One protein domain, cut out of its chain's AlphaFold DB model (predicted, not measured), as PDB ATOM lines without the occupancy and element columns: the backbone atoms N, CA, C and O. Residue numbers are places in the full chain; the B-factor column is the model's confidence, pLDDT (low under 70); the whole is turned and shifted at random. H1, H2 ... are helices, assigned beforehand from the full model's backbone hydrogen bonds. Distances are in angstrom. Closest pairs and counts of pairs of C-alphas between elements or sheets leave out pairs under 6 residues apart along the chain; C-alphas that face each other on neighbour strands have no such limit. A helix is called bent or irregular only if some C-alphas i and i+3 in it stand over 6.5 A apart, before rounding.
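Overview. This is residues 58 to 124 of the 176 residues of the protein "Hypothetical protein" of Chlamydomonas leiostraca (UniProt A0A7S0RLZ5). One long helix, H2, is bent sharply into an L of two arms, and a short helix, H1, sits in the opening between them. Beyond the second arm, residues 115 to 120 stick out. The printed part has 67 residues with two named helices, H1 then H2, and no named strand: all helix, compact, radius of gyration of the C-alphas 12.0 A, spans 35 by 28 by 16 A.

Along the chain. H2, residues 85 to 113, was assigned as one helix by its hydrogen bonds but is bent: C-alphas 98 and 101 are 9.6 A apart. Arm H2a, residues 85 to 98, spans 20.5 A from C-alpha 85 at (-8.978, -41.784, -2.375). Arm H2b, residues 101 to 113, spans 20.6 A to C-alpha 113 at (6.878, -22.698, -8.796); it is irregular, C-alphas 101 and 104 being 7.9 A apart. H1, residues 64 to 73, spans 14.4 A.

Arrangement. H2a, with residues 95 to 96 alone, touches residues 102 to 107 of H2b, about perpendicular at 81 degrees; the closest C-alphas, of His 96 and Cys 103, are 5.4 A apart. H1 only just touches residues 91 to 94 of H2a, with 3 pairs of C-alphas within 8 A, the closest Ala 70 and Val 91 at 6.4 A, at a steep tilt of 50 degrees, the same way. H1 also only just touches residues 107 to 111 of H2b, with 3 such pairs, the closest Val 66 and Phe 111 at 7.1 A, about perpendicular at 80 degrees. Every O i to N i+4 pair is within hydrogen-bond range in H1 and H2a, and 8 of 9 are in H2b.

Size, cuts and confidence. The C-alphas of Lys 86 and His 120, the two farthest apart, are 34.9 A apart. The link from H1 to H2, 11 residues, is long. The printed part has no cut, and no printed residue is under pLDDT 70.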
ATOM      1  N   ALA A  58       7.241 -41.828 -11.168       95.94
ATOM      2  CA  ALA A  58       5.821 -41.623 -11.451       95.94
ATOM      3  C   ALA A  58       4.967 -41.372 -10.187       95.94
ATOM      4  O   ALA A  58       3.759 -41.150 -10.275       95.94
ATOM      5  N   SER A  59       5.554 -41.424  -8.985       96.44
ATOM      6  CA  SER A  59       4.814 -41.215  -7.742       96.44
ATOM      7  C   SER A  59       4.513 -39.740  -7.519       96.44
ATOM      8  O   SER A  59       5.408 -38.899  -7.540       96.44
ATOM      9  N   ILE A  60       3.247 -39.422  -7.245       95.88
ATOM     10  CA  ILE A  60       2.819 -38.052  -6.956       95.88
ATOM     11  C   ILE A  60       2.222 -37.988  -5.548       95.88
ATOM     12  O   ILE A  60       1.163 -38.586  -5.302       95.88
ATOM     13  N   PRO A  61       2.844 -37.237  -4.622       95.19
ATOM     14  CA  PRO A  61       2.287 -36.957  -3.306       95.19
ATOM     15  C   PRO A  61       1.135 -35.952  -3.399       95.19
ATOM     16  O   PRO A  61       1.291 -34.766  -3.128       95.19
ATOM     17  N   VAL A  62      -0.049 -36.439  -3.774       93.38
ATOM     18  CA  VAL A  62      -1.255 -35.612  -3.894       93.38
ATOM     19  C   VAL A  62      -1.676 -35.094  -2.513       93.38
ATOM     20  O   VAL A  62      -2.166 -35.850  -1.673       93.38
ATOM     21  N   ASP A  63      -1.499 -33.795  -2.295       91.31
ATOM     22  CA  ASP A  63      -2.004 -33.040  -1.150       91.31
ATOM     23  C   ASP A  63      -3.014 -31.965  -1.597       91.31
ATOM     24  O   ASP A  63      -3.524 -31.985  -2.720       91.31
ATOM     25  N   THR A  64      -3.331 -31.014  -0.718       90.06
ATOM     26  CA  THR A  64      -4.257 -29.918  -1.030       90.06
ATOM     27  C   THR A  64      -3.718 -28.953  -2.091       90.06
ATOM     28  O   THR A  64      -4.510 -28.419  -2.868       90.06
ATOM     29  N   HIS A  65      -2.404 -28.734  -2.174       89.69
ATOM     30  CA  HIS A  65      -1.790 -27.874  -3.187       89.69
ATOM     31  C   HIS A  65      -1.751 -28.561  -4.549       89.69
ATOM     32  O   HIS A  65      -2.146 -27.964  -5.553       89.69
ATOM     33  N   VAL A  66      -1.360 -29.836  -4.583       91.50
ATOM     34  CA  VAL A  66      -1.409 -30.647  -5.806       91.50
ATOM     35  C   VAL A  66      -2.844 -30.775  -6.309       91.50
ATOM     36  O   VAL A  66      -3.087 -30.651  -7.507       91.50
ATOM     37  N   TRP A  67      -3.817 -30.926  -5.408       91.69
ATOM     38  CA  TRP A  67      -5.237 -30.899  -5.760       91.69
ATOM     39  C   TRP A  67      -5.661 -29.578  -6.413       91.69
ATOM     40  O   TRP A  67      -6.372 -29.589  -7.419       91.69
ATOM     41  N   GLN A  68      -5.208 -28.437  -5.887       90.69
ATOM     42  CA  GLN A  68      -5.481 -27.127  -6.487       90.69
ATOM     43  C   GLN A  68      -4.851 -26.995  -7.879       90.69
ATOM     44  O   GLN A  68      -5.513 -26.500  -8.791       90.69
ATOM     45  N   ILE A  69      -3.608 -27.457  -8.061       90.75
ATOM     46  CA  ILE A  69      -2.939 -27.517  -9.373       90.75
ATOM     47  C   ILE A  69      -3.766 -28.362 -10.341       90.75
ATOM     48  O   ILE A  69      -4.121 -27.891 -11.422       90.75
ATOM     49  N   ALA A  70      -4.120 -29.581  -9.924       92.44
ATOM     50  CA  ALA A  70      -4.920 -30.512 -10.707       92.44
ATOM     51  C   ALA A  70      -6.230 -29.865 -11.164       92.44
ATOM     52  O   ALA A  70      -6.505 -29.814 -12.359       92.44
ATOM     53  N   CYS A  71      -6.995 -29.293 -10.233       91.94
ATOM     54  CA  CYS A  71      -8.269 -28.643 -10.530       91.94
ATOM     55  C   CYS A  71      -8.130 -27.379 -11.387       91.94
ATOM     56  O   CYS A  71      -9.061 -27.034 -12.103       91.94
ATOM     57  N   THR A  72      -7.012 -26.657 -11.304       89.56
ATOM     58  CA  THR A  72      -6.838 -25.403 -12.054       89.56
ATOM     59  C   THR A  72      -6.457 -25.666 -13.506       89.56
ATOM     60  O   THR A  72      -7.004 -25.023 -14.396       89.56
ATOM     61  N   TYR A  73      -5.546 -26.611 -13.751       88.81
ATOM     62  CA  TYR A  73      -4.906 -26.752 -15.064       88.81
ATOM     63  C   TYR A  73      -5.296 -28.017 -15.834       88.81
ATOM     64  O   TYR A  73      -5.162 -28.033 -17.054       88.81
ATOM     65  N   TYR A  74      -5.779 -29.064 -15.160       90.38
ATOM     66  CA  TYR A  74      -5.974 -30.378 -15.790       90.38
ATOM     67  C   TYR A  74      -7.403 -30.905 -15.659       90.38
ATOM     68  O   TYR A  74      -7.952 -31.473 -16.596       90.38
ATOM     69  N   LEU A  75      -8.021 -30.709 -14.495       91.88
ATOM     70  CA  LEU A  75      -9.300 -31.303 -14.112       91.88
ATOM     71  C   LEU A  75     -10.271 -30.235 -13.567       91.88
ATOM     72  O   LEU A  75     -10.717 -30.336 -12.419       91.88
ATOM     73  N   PRO A  76     -10.646 -29.211 -14.364       89.81
ATOM     74  CA  PRO A  76     -11.509 -28.111 -13.910       89.81
ATOM     75  C   PRO A  76     -12.883 -28.567 -13.409       89.81
ATOM     76  O   PRO A  76     -13.473 -27.933 -12.533       89.81
ATOM     77  N   SER A  77     -13.368 -29.716 -13.882       90.69
ATOM     78  CA  SER A  77     -14.621 -30.339 -13.438       90.69
ATOM     79  C   SER A  77     -14.605 -30.826 -11.979       90.69
ATOM     80  O   SER A  77     -15.657 -31.165 -11.429       90.69
ATOM     81  N   LEU A  78     -13.436 -30.874 -11.329       87.94
ATOM     82  CA  LEU A  78     -13.277 -31.347  -9.951       87.94
ATOM     83  C   LEU A  78     -13.184 -30.220  -8.908       87.94
ATOM     84  O   LEU A  78     -13.188 -30.516  -7.716       87.94
ATOM     85  N   LYS A  79     -13.178 -28.944  -9.321       83.06
ATOM     86  CA  LYS A  79     -12.907 -27.774  -8.459       83.06
ATOM     87  C   LYS A  79     -13.760 -27.688  -7.180       83.06
ATOM     88  O   LYS A  79     -13.269 -27.221  -6.160       83.06
ATOM     89  N   ASN A  80     -15.004 -28.168  -7.220       84.88
ATOM     90  CA  ASN A  80     -15.949 -28.123  -6.093       84.88
ATOM     91  C   ASN A  80     -16.135 -29.481  -5.391       84.88
ATOM     92  O   ASN A  80     -17.081 -29.656  -4.625       84.88
ATOM     93  N   LYS A  81     -15.284 -30.470  -5.685       86.44
ATOM     94  CA  LYS A  81     -15.361 -31.805  -5.080       86.44
ATOM     95  C   LYS A  81     -14.361 -31.938  -3.936       86.44
ATOM     96  O   LYS A  81     -13.270 -31.376  -3.972       86.44
ATOM     97  N   THR A  82     -14.724 -32.738  -2.941       83.75
ATOM     98  CA  THR A  82     -13.818 -33.118  -1.855       83.75
ATOM     99  C   THR A  82     -12.834 -34.167  -2.349       83.75
ATOM    100  O   THR A  82     -13.238 -35.134  -2.992       83.75
ATOM    101  N   LEU A  83     -11.555 -34.003  -2.014       82.88
ATOM    102  CA  LEU A  83     -10.512 -34.976  -2.312       82.88
ATOM    103  C   LEU A  83     -10.813 -36.303  -1.591       82.88
ATOM    104  O   LEU A  83     -10.843 -36.374  -0.366       82.88
ATOM    105  N   THR A  84     -11.067 -37.354  -2.371       86.44
ATOM    106  CA  THR A  84     -11.311 -38.727  -1.897       86.44
ATOM    107  C   THR A  84     -10.238 -39.659  -2.460       86.44
ATOM    108  O   THR A  84      -9.660 -39.330  -3.497       86.44
ATOM    109  N   PRO A  85      -9.988 -40.845  -1.870       81.75
ATOM    110  CA  PRO A  85      -8.978 -41.784  -2.375       81.75
ATOM    111  C   PRO A  85      -9.114 -42.113  -3.870       81.75
ATOM    112  O   PRO A  85      -8.120 -42.175  -4.584       81.75
ATOM    113  N   LYS A  86     -10.346 -42.228  -4.384       85.94
ATOM    114  CA  LYS A  86     -10.594 -42.441  -5.818       85.94
ATOM    115  C   LYS A  86     -10.110 -41.265  -6.674       85.94
ATOM    116  O   LYS A  86      -9.570 -41.469  -7.754       85.94
ATOM    117  N   LEU A  87     -10.276 -40.040  -6.177       88.56
ATOM    118  CA  LEU A  87      -9.817 -38.834  -6.863       88.56
ATOM    119  C   LEU A  87      -8.297 -38.665  -6.792       88.56
ATOM    120  O   LEU A  87      -7.742 -38.090  -7.719       88.56
ATOM    121  N   HIS A  88      -7.614 -39.204  -5.773       87.44
ATOM    122  CA  HIS A  88      -6.145 -39.267  -5.781       87.44
ATOM    123  C   HIS A  88      -5.637 -40.040  -7.003       87.44
ATOM    124  O   HIS A  88      -4.781 -39.530  -7.720       87.44
ATOM    125  N   ALA A  89      -6.215 -41.214  -7.282       89.19
ATOM    126  CA  ALA A  89      -5.860 -42.006  -8.460       89.19
ATOM    127  C   ALA A  89      -6.174 -41.258  -9.767       89.19
ATOM    128  O   ALA A  89      -5.352 -41.231 -10.675       89.19
ATOM    129  N   THR A  90      -7.322 -40.572  -9.852       92.62
ATOM    130  CA  THR A  90      -7.660 -39.743 -11.025       92.62
ATOM    131  C   THR A  90      -6.662 -38.607 -11.247       92.62
ATOM    132  O   THR A  90      -6.281 -38.343 -12.385       92.62
ATOM    133  N   VAL A  91      -6.222 -37.934 -10.180       92.75
ATOM    134  CA  VAL A  91      -5.201 -36.882 -10.276       92.75
ATOM    135  C   VAL A  91      -3.877 -37.475 -10.738       92.75
ATOM    136  O   VAL A  91      -3.291 -36.955 -11.680       92.75
ATOM    137  N   GLN A  92      -3.427 -38.570 -10.124       92.25
ATOM    138  CA  GLN A  92      -2.195 -39.253 -10.521       92.25
ATOM    139  C   GLN A  92      -2.219 -39.643 -12.000       92.25
ATOM    140  O   GLN A  92      -1.271 -39.334 -12.719       92.25
ATOM    141  N   GLN A  93      -3.332 -40.214 -12.470       93.31
ATOM    142  CA  GLN A  93      -3.506 -40.563 -13.876       93.31
ATOM    143  C   GLN A  93      -3.418 -39.331 -14.783       93.31
ATOM    144  O   GLN A  93      -2.682 -39.358 -15.758       93.31
ATOM    145  N   ALA A  94      -4.080 -38.223 -14.438       94.56
ATOM    146  CA  ALA A  94      -4.039 -37.010 -15.257       94.56
ATOM    147  C   ALA A  94      -2.621 -36.425 -15.404       94.56
ATOM    148  O   ALA A  94      -2.263 -35.910 -16.463       94.56
ATOM    149  N   PHE A  95      -1.800 -36.505 -14.354       95.31
ATOM    150  CA  PHE A  95      -0.394 -36.113 -14.442       95.31
ATOM    151  C   PHE A  95       0.434 -37.128 -15.238       95.31
ATOM    152  O   PHE A  95       1.286 -36.716 -16.024       95.31
ATOM    153  N   HIS A  96       0.194 -38.427 -15.064       95.38
ATOM    154  CA  HIS A  96       0.867 -39.468 -15.837       95.38
ATOM    155  C   HIS A  96       0.562 -39.346 -17.338       95.38
ATOM    156  O   HIS A  96       1.482 -39.328 -18.147       95.38
ATOM    157  N   ASP A  97      -0.701 -39.148 -17.716       95.88
ATOM    158  CA  ASP A  97      -1.122 -38.957 -19.111       95.88
ATOM    159  C   ASP A  97      -0.440 -37.743 -19.762       95.88
ATOM    160  O   ASP A  97      -0.241 -37.710 -20.975       95.88
ATOM    161  N   ARG A  98      -0.066 -36.735 -18.961       95.88
ATOM    162  CA  ARG A  98       0.575 -35.508 -19.446       95.88
ATOM    163  C   ARG A  98       2.103 -35.560 -19.458       95.88
ATOM    164  O   ARG A  98       2.705 -34.959 -20.345       95.88
ATOM    165  N   PHE A  99       2.721 -36.189 -18.461       96.19
ATOM    166  CA  PHE A  99       4.169 -36.116 -18.212       96.19
ATOM    167  C   PHE A  99       4.881 -37.472 -18.278       96.19
ATOM    168  O   PHE A  99       6.103 -37.521 -18.146       96.19
ATOM    169  N   GLY A 100       4.142 -38.564 -18.479       96.00
ATOM    170  CA  GLY A 100       4.677 -39.918 -18.562       96.00
ATOM    171  C   GLY A 100       5.323 -40.388 -17.259       96.00
ATOM    172  O   GLY A 100       4.886 -40.048 -16.157       96.00
ATOM    173  N   GLU A 101       6.398 -41.161 -17.396       95.44
ATOM    174  CA  GLU A 101       7.069 -41.867 -16.295       95.44
ATOM    175  C   GLU A 101       7.709 -40.939 -15.252       95.44
ATOM    176  O   GLU A 101       7.895 -41.329 -14.102       95.44
ATOM    177  N   TYR A 102       7.998 -39.686 -15.618       96.81
ATOM    178  CA  TYR A 102       8.617 -38.685 -14.740       96.81
ATOM    179  C   TYR A 102       7.604 -37.671 -14.190       96.81
ATOM    180  O   TYR A 102       7.969 -36.577 -13.744       96.81
ATOM    181  N   CYS A 103       6.313 -38.012 -14.196       96.62
ATOM    182  CA  CYS A 103       5.251 -37.109 -13.763       96.62
ATOM    183  C   CYS A 103       5.395 -36.629 -12.309       96.62
ATOM    184  O   CYS A 103       5.023 -35.491 -12.014       96.62
ATOM    185  N   GLY A 104       6.004 -37.421 -11.421       96.44
ATOM    186  CA  GLY A 104       6.314 -37.023 -10.047       96.44
ATOM    187  C   GLY A 104       7.295 -35.852  -9.969       96.44
ATOM    188  O   GLY A 104       7.069 -34.910  -9.201       96.44
ATOM    189  N   TRP A 105       8.328 -35.846 -10.816       97.00
ATOM    190  CA  TRP A 105       9.281 -34.737 -10.923       97.00
ATOM    191  C   TRP A 105       8.659 -33.496 -11.558       97.00
ATOM    192  O   TRP A 105       8.859 -32.386 -11.063       97.00
ATOM    193  N   ALA A 106       7.843 -33.673 -12.600       95.62
ATOM    194  CA  ALA A 106       7.110 -32.568 -13.216       95.62
ATOM    195  C   ALA A 106       6.186 -31.875 -12.200       95.62
ATOM    196  O   ALA A 106       6.204 -30.647 -12.073       95.62
ATOM    197  N   HIS A 107       5.433 -32.656 -11.417       93.06
ATOM    198  CA  HIS A 107       4.607 -32.130 -10.331       93.06
ATOM    199  C   HIS A 107       5.453 -31.366  -9.295       93.06
ATOM    200  O   HIS A 107       5.028 -30.304  -8.842       93.06
ATOM    201  N   ASN A 108       6.645 -31.865  -8.941       95.19
ATOM    202  CA  ASN A 108       7.498 -31.232  -7.937       95.19
ATOM    203  C   ASN A 108       7.943 -29.836  -8.397       95.19
ATOM    204  O   ASN A 108       7.843 -28.869  -7.645       95.19
ATOM    205  N   THR A 109       8.326 -29.699  -9.667       94.06
ATOM    206  CA  THR A 109       8.646 -28.398 -10.269       94.06
ATOM    207  C   THR A 109       7.447 -27.447 -10.244       94.06
ATOM    208  O   THR A 109       7.602 -26.268  -9.915       94.06
ATOM    209  N   MET A 110       6.235 -27.940 -10.525       91.31
ATOM    210  CA  MET A 110       5.012 -27.130 -10.426       91.31
ATOM    211  C   MET A 110       4.686 -26.724  -8.993       91.31
ATOM    212  O   MET A 110       4.206 -25.620  -8.759       91.31
ATOM    213  N   PHE A 111       4.939 -27.595  -8.022       91.69
ATOM    214  CA  PHE A 111       4.761 -27.261  -6.617       91.69
ATOM    215  C   PHE A 111       5.746 -26.163  -6.190       91.69
ATOM    216  O   PHE A 111       5.335 -25.157  -5.610       91.69
ATOM    217  N   ILE A 112       7.025 -26.310  -6.548       92.31
ATOM    218  CA  ILE A 112       8.074 -25.324  -6.259       92.31
ATOM    219  C   ILE A 112       7.740 -23.971  -6.889       92.31
ATOM    220  O   ILE A 112       7.885 -22.939  -6.231       92.31
ATOM    221  N   SER A 113       7.241 -23.951  -8.128       91.19
ATOM    222  CA  SER A 113       6.878 -22.698  -8.796       91.19
ATOM    223  C   SER A 113       5.756 -21.943  -8.078       91.19
ATOM    224  O   SER A 113       5.704 -20.716  -8.155       91.19
ATOM    225  N   GLN A 114       4.903 -22.635  -7.312       88.00
ATOM    226  CA  GLN A 114       3.835 -22.026  -6.514       88.00
ATOM    227  C   GLN A 114       4.275 -21.473  -5.159       88.00
ATOM    228  O   GLN A 114       3.484 -20.789  -4.500       88.00
ATOM    229  N   LEU A 115       5.509 -21.736  -4.727       89.94
ATOM    230  CA  LEU A 115       6.028 -21.171  -3.488       89.94
ATOM    231  C   LEU A 115       6.115 -19.649  -3.612       89.94
ATOM    232  O   LEU A 115       6.595 -19.124  -4.616       89.94
ATOM    233  N   ALA A 116       5.703 -18.929  -2.567       88.88
ATOM    234  CA  ALA A 116       5.682 -17.464  -2.566       88.88
ATOM    235  C   ALA A 116       7.048 -16.849  -2.929       88.88
ATOM    236  O   ALA A 116       7.106 -15.853  -3.645       88.88
ATOM    237  N   SER A 117       8.150 -17.481  -2.505       92.00
ATOM    238  CA  SER A 117       9.513 -17.059  -2.843       92.00
ATOM    239  C   SER A 117       9.851 -17.213  -4.329       92.00
ATOM    240  O   SER A 117      10.679 -16.463  -4.836       92.00
ATOM    241  N   GLN A 118       9.204 -18.131  -5.049       91.38
ATOM    242  CA  GLN A 118       9.473 -18.414  -6.464       91.38
ATOM    243  C   GLN A 118       8.547 -17.653  -7.423       91.38
ATOM    244  O   GLN A 118       8.866 -17.523  -8.602       91.38
ATOM    245  N   GLN A 119       7.441 -17.080  -6.936       88.38
ATOM    246  CA  GLN A 119       6.444 -16.391  -7.768       88.38
ATOM    247  C   GLN A 119       7.016 -15.229  -8.596       88.38
ATOM    248  O   GLN A 119       6.558 -14.976  -9.709       88.38
ATOM    249  N   HIS A 120       8.053 -14.544  -8.110       89.12
ATOM    250  CA  HIS A 120       8.695 -13.468  -8.871       89.12
ATOM    251  C   HIS A 120       9.364 -13.975 -10.165       89.12
ATOM    252  O   HIS A 120       9.377 -13.251 -11.161       89.12
ATOM    253  N   ARG A 121       9.837 -15.230 -10.181       90.06
ATOM    254  CA  ARG A 121      10.482 -15.883 -11.336       90.06
ATOM    255  C   ARG A 121       9.479 -16.382 -12.376       90.06
ATOM    256  O   ARG A 121       9.876 -16.710 -13.487       90.06
ATOM    257  N   MET A 122       8.194 -16.451 -12.024       88.69
ATOM    258  CA  MET A 122       7.137 -16.885 -12.935       88.69
ATOM    259  C   MET A 122       6.722 -15.754 -13.883       88.69
ATOM    260  O   MET A 122       6.697 -14.600 -13.455       88.69
ATOM    261  N   PRO A 123       6.346 -16.053 -15.140       88.94
ATOM    262  CA  PRO A 123       5.704 -15.082 -16.025       88.94
ATOM    263  C   PRO A 123       4.462 -14.469 -15.371       88.94
ATOM    264  O   PRO A 123       3.753 -15.166 -14.647       88.94
ATOM    265  N   ALA A 124       4.185 -13.188 -15.639       86.56
ATOM    266  CA  ALA A 124       3.103 -12.445 -14.982       86.56
ATOM    267  C   ALA A 124       1.744 -13.155 -15.070       86.56
ATOM    268  O   ALA A 124       1.075 -13.286 -14.052       86.56
TER     269      ALA A 124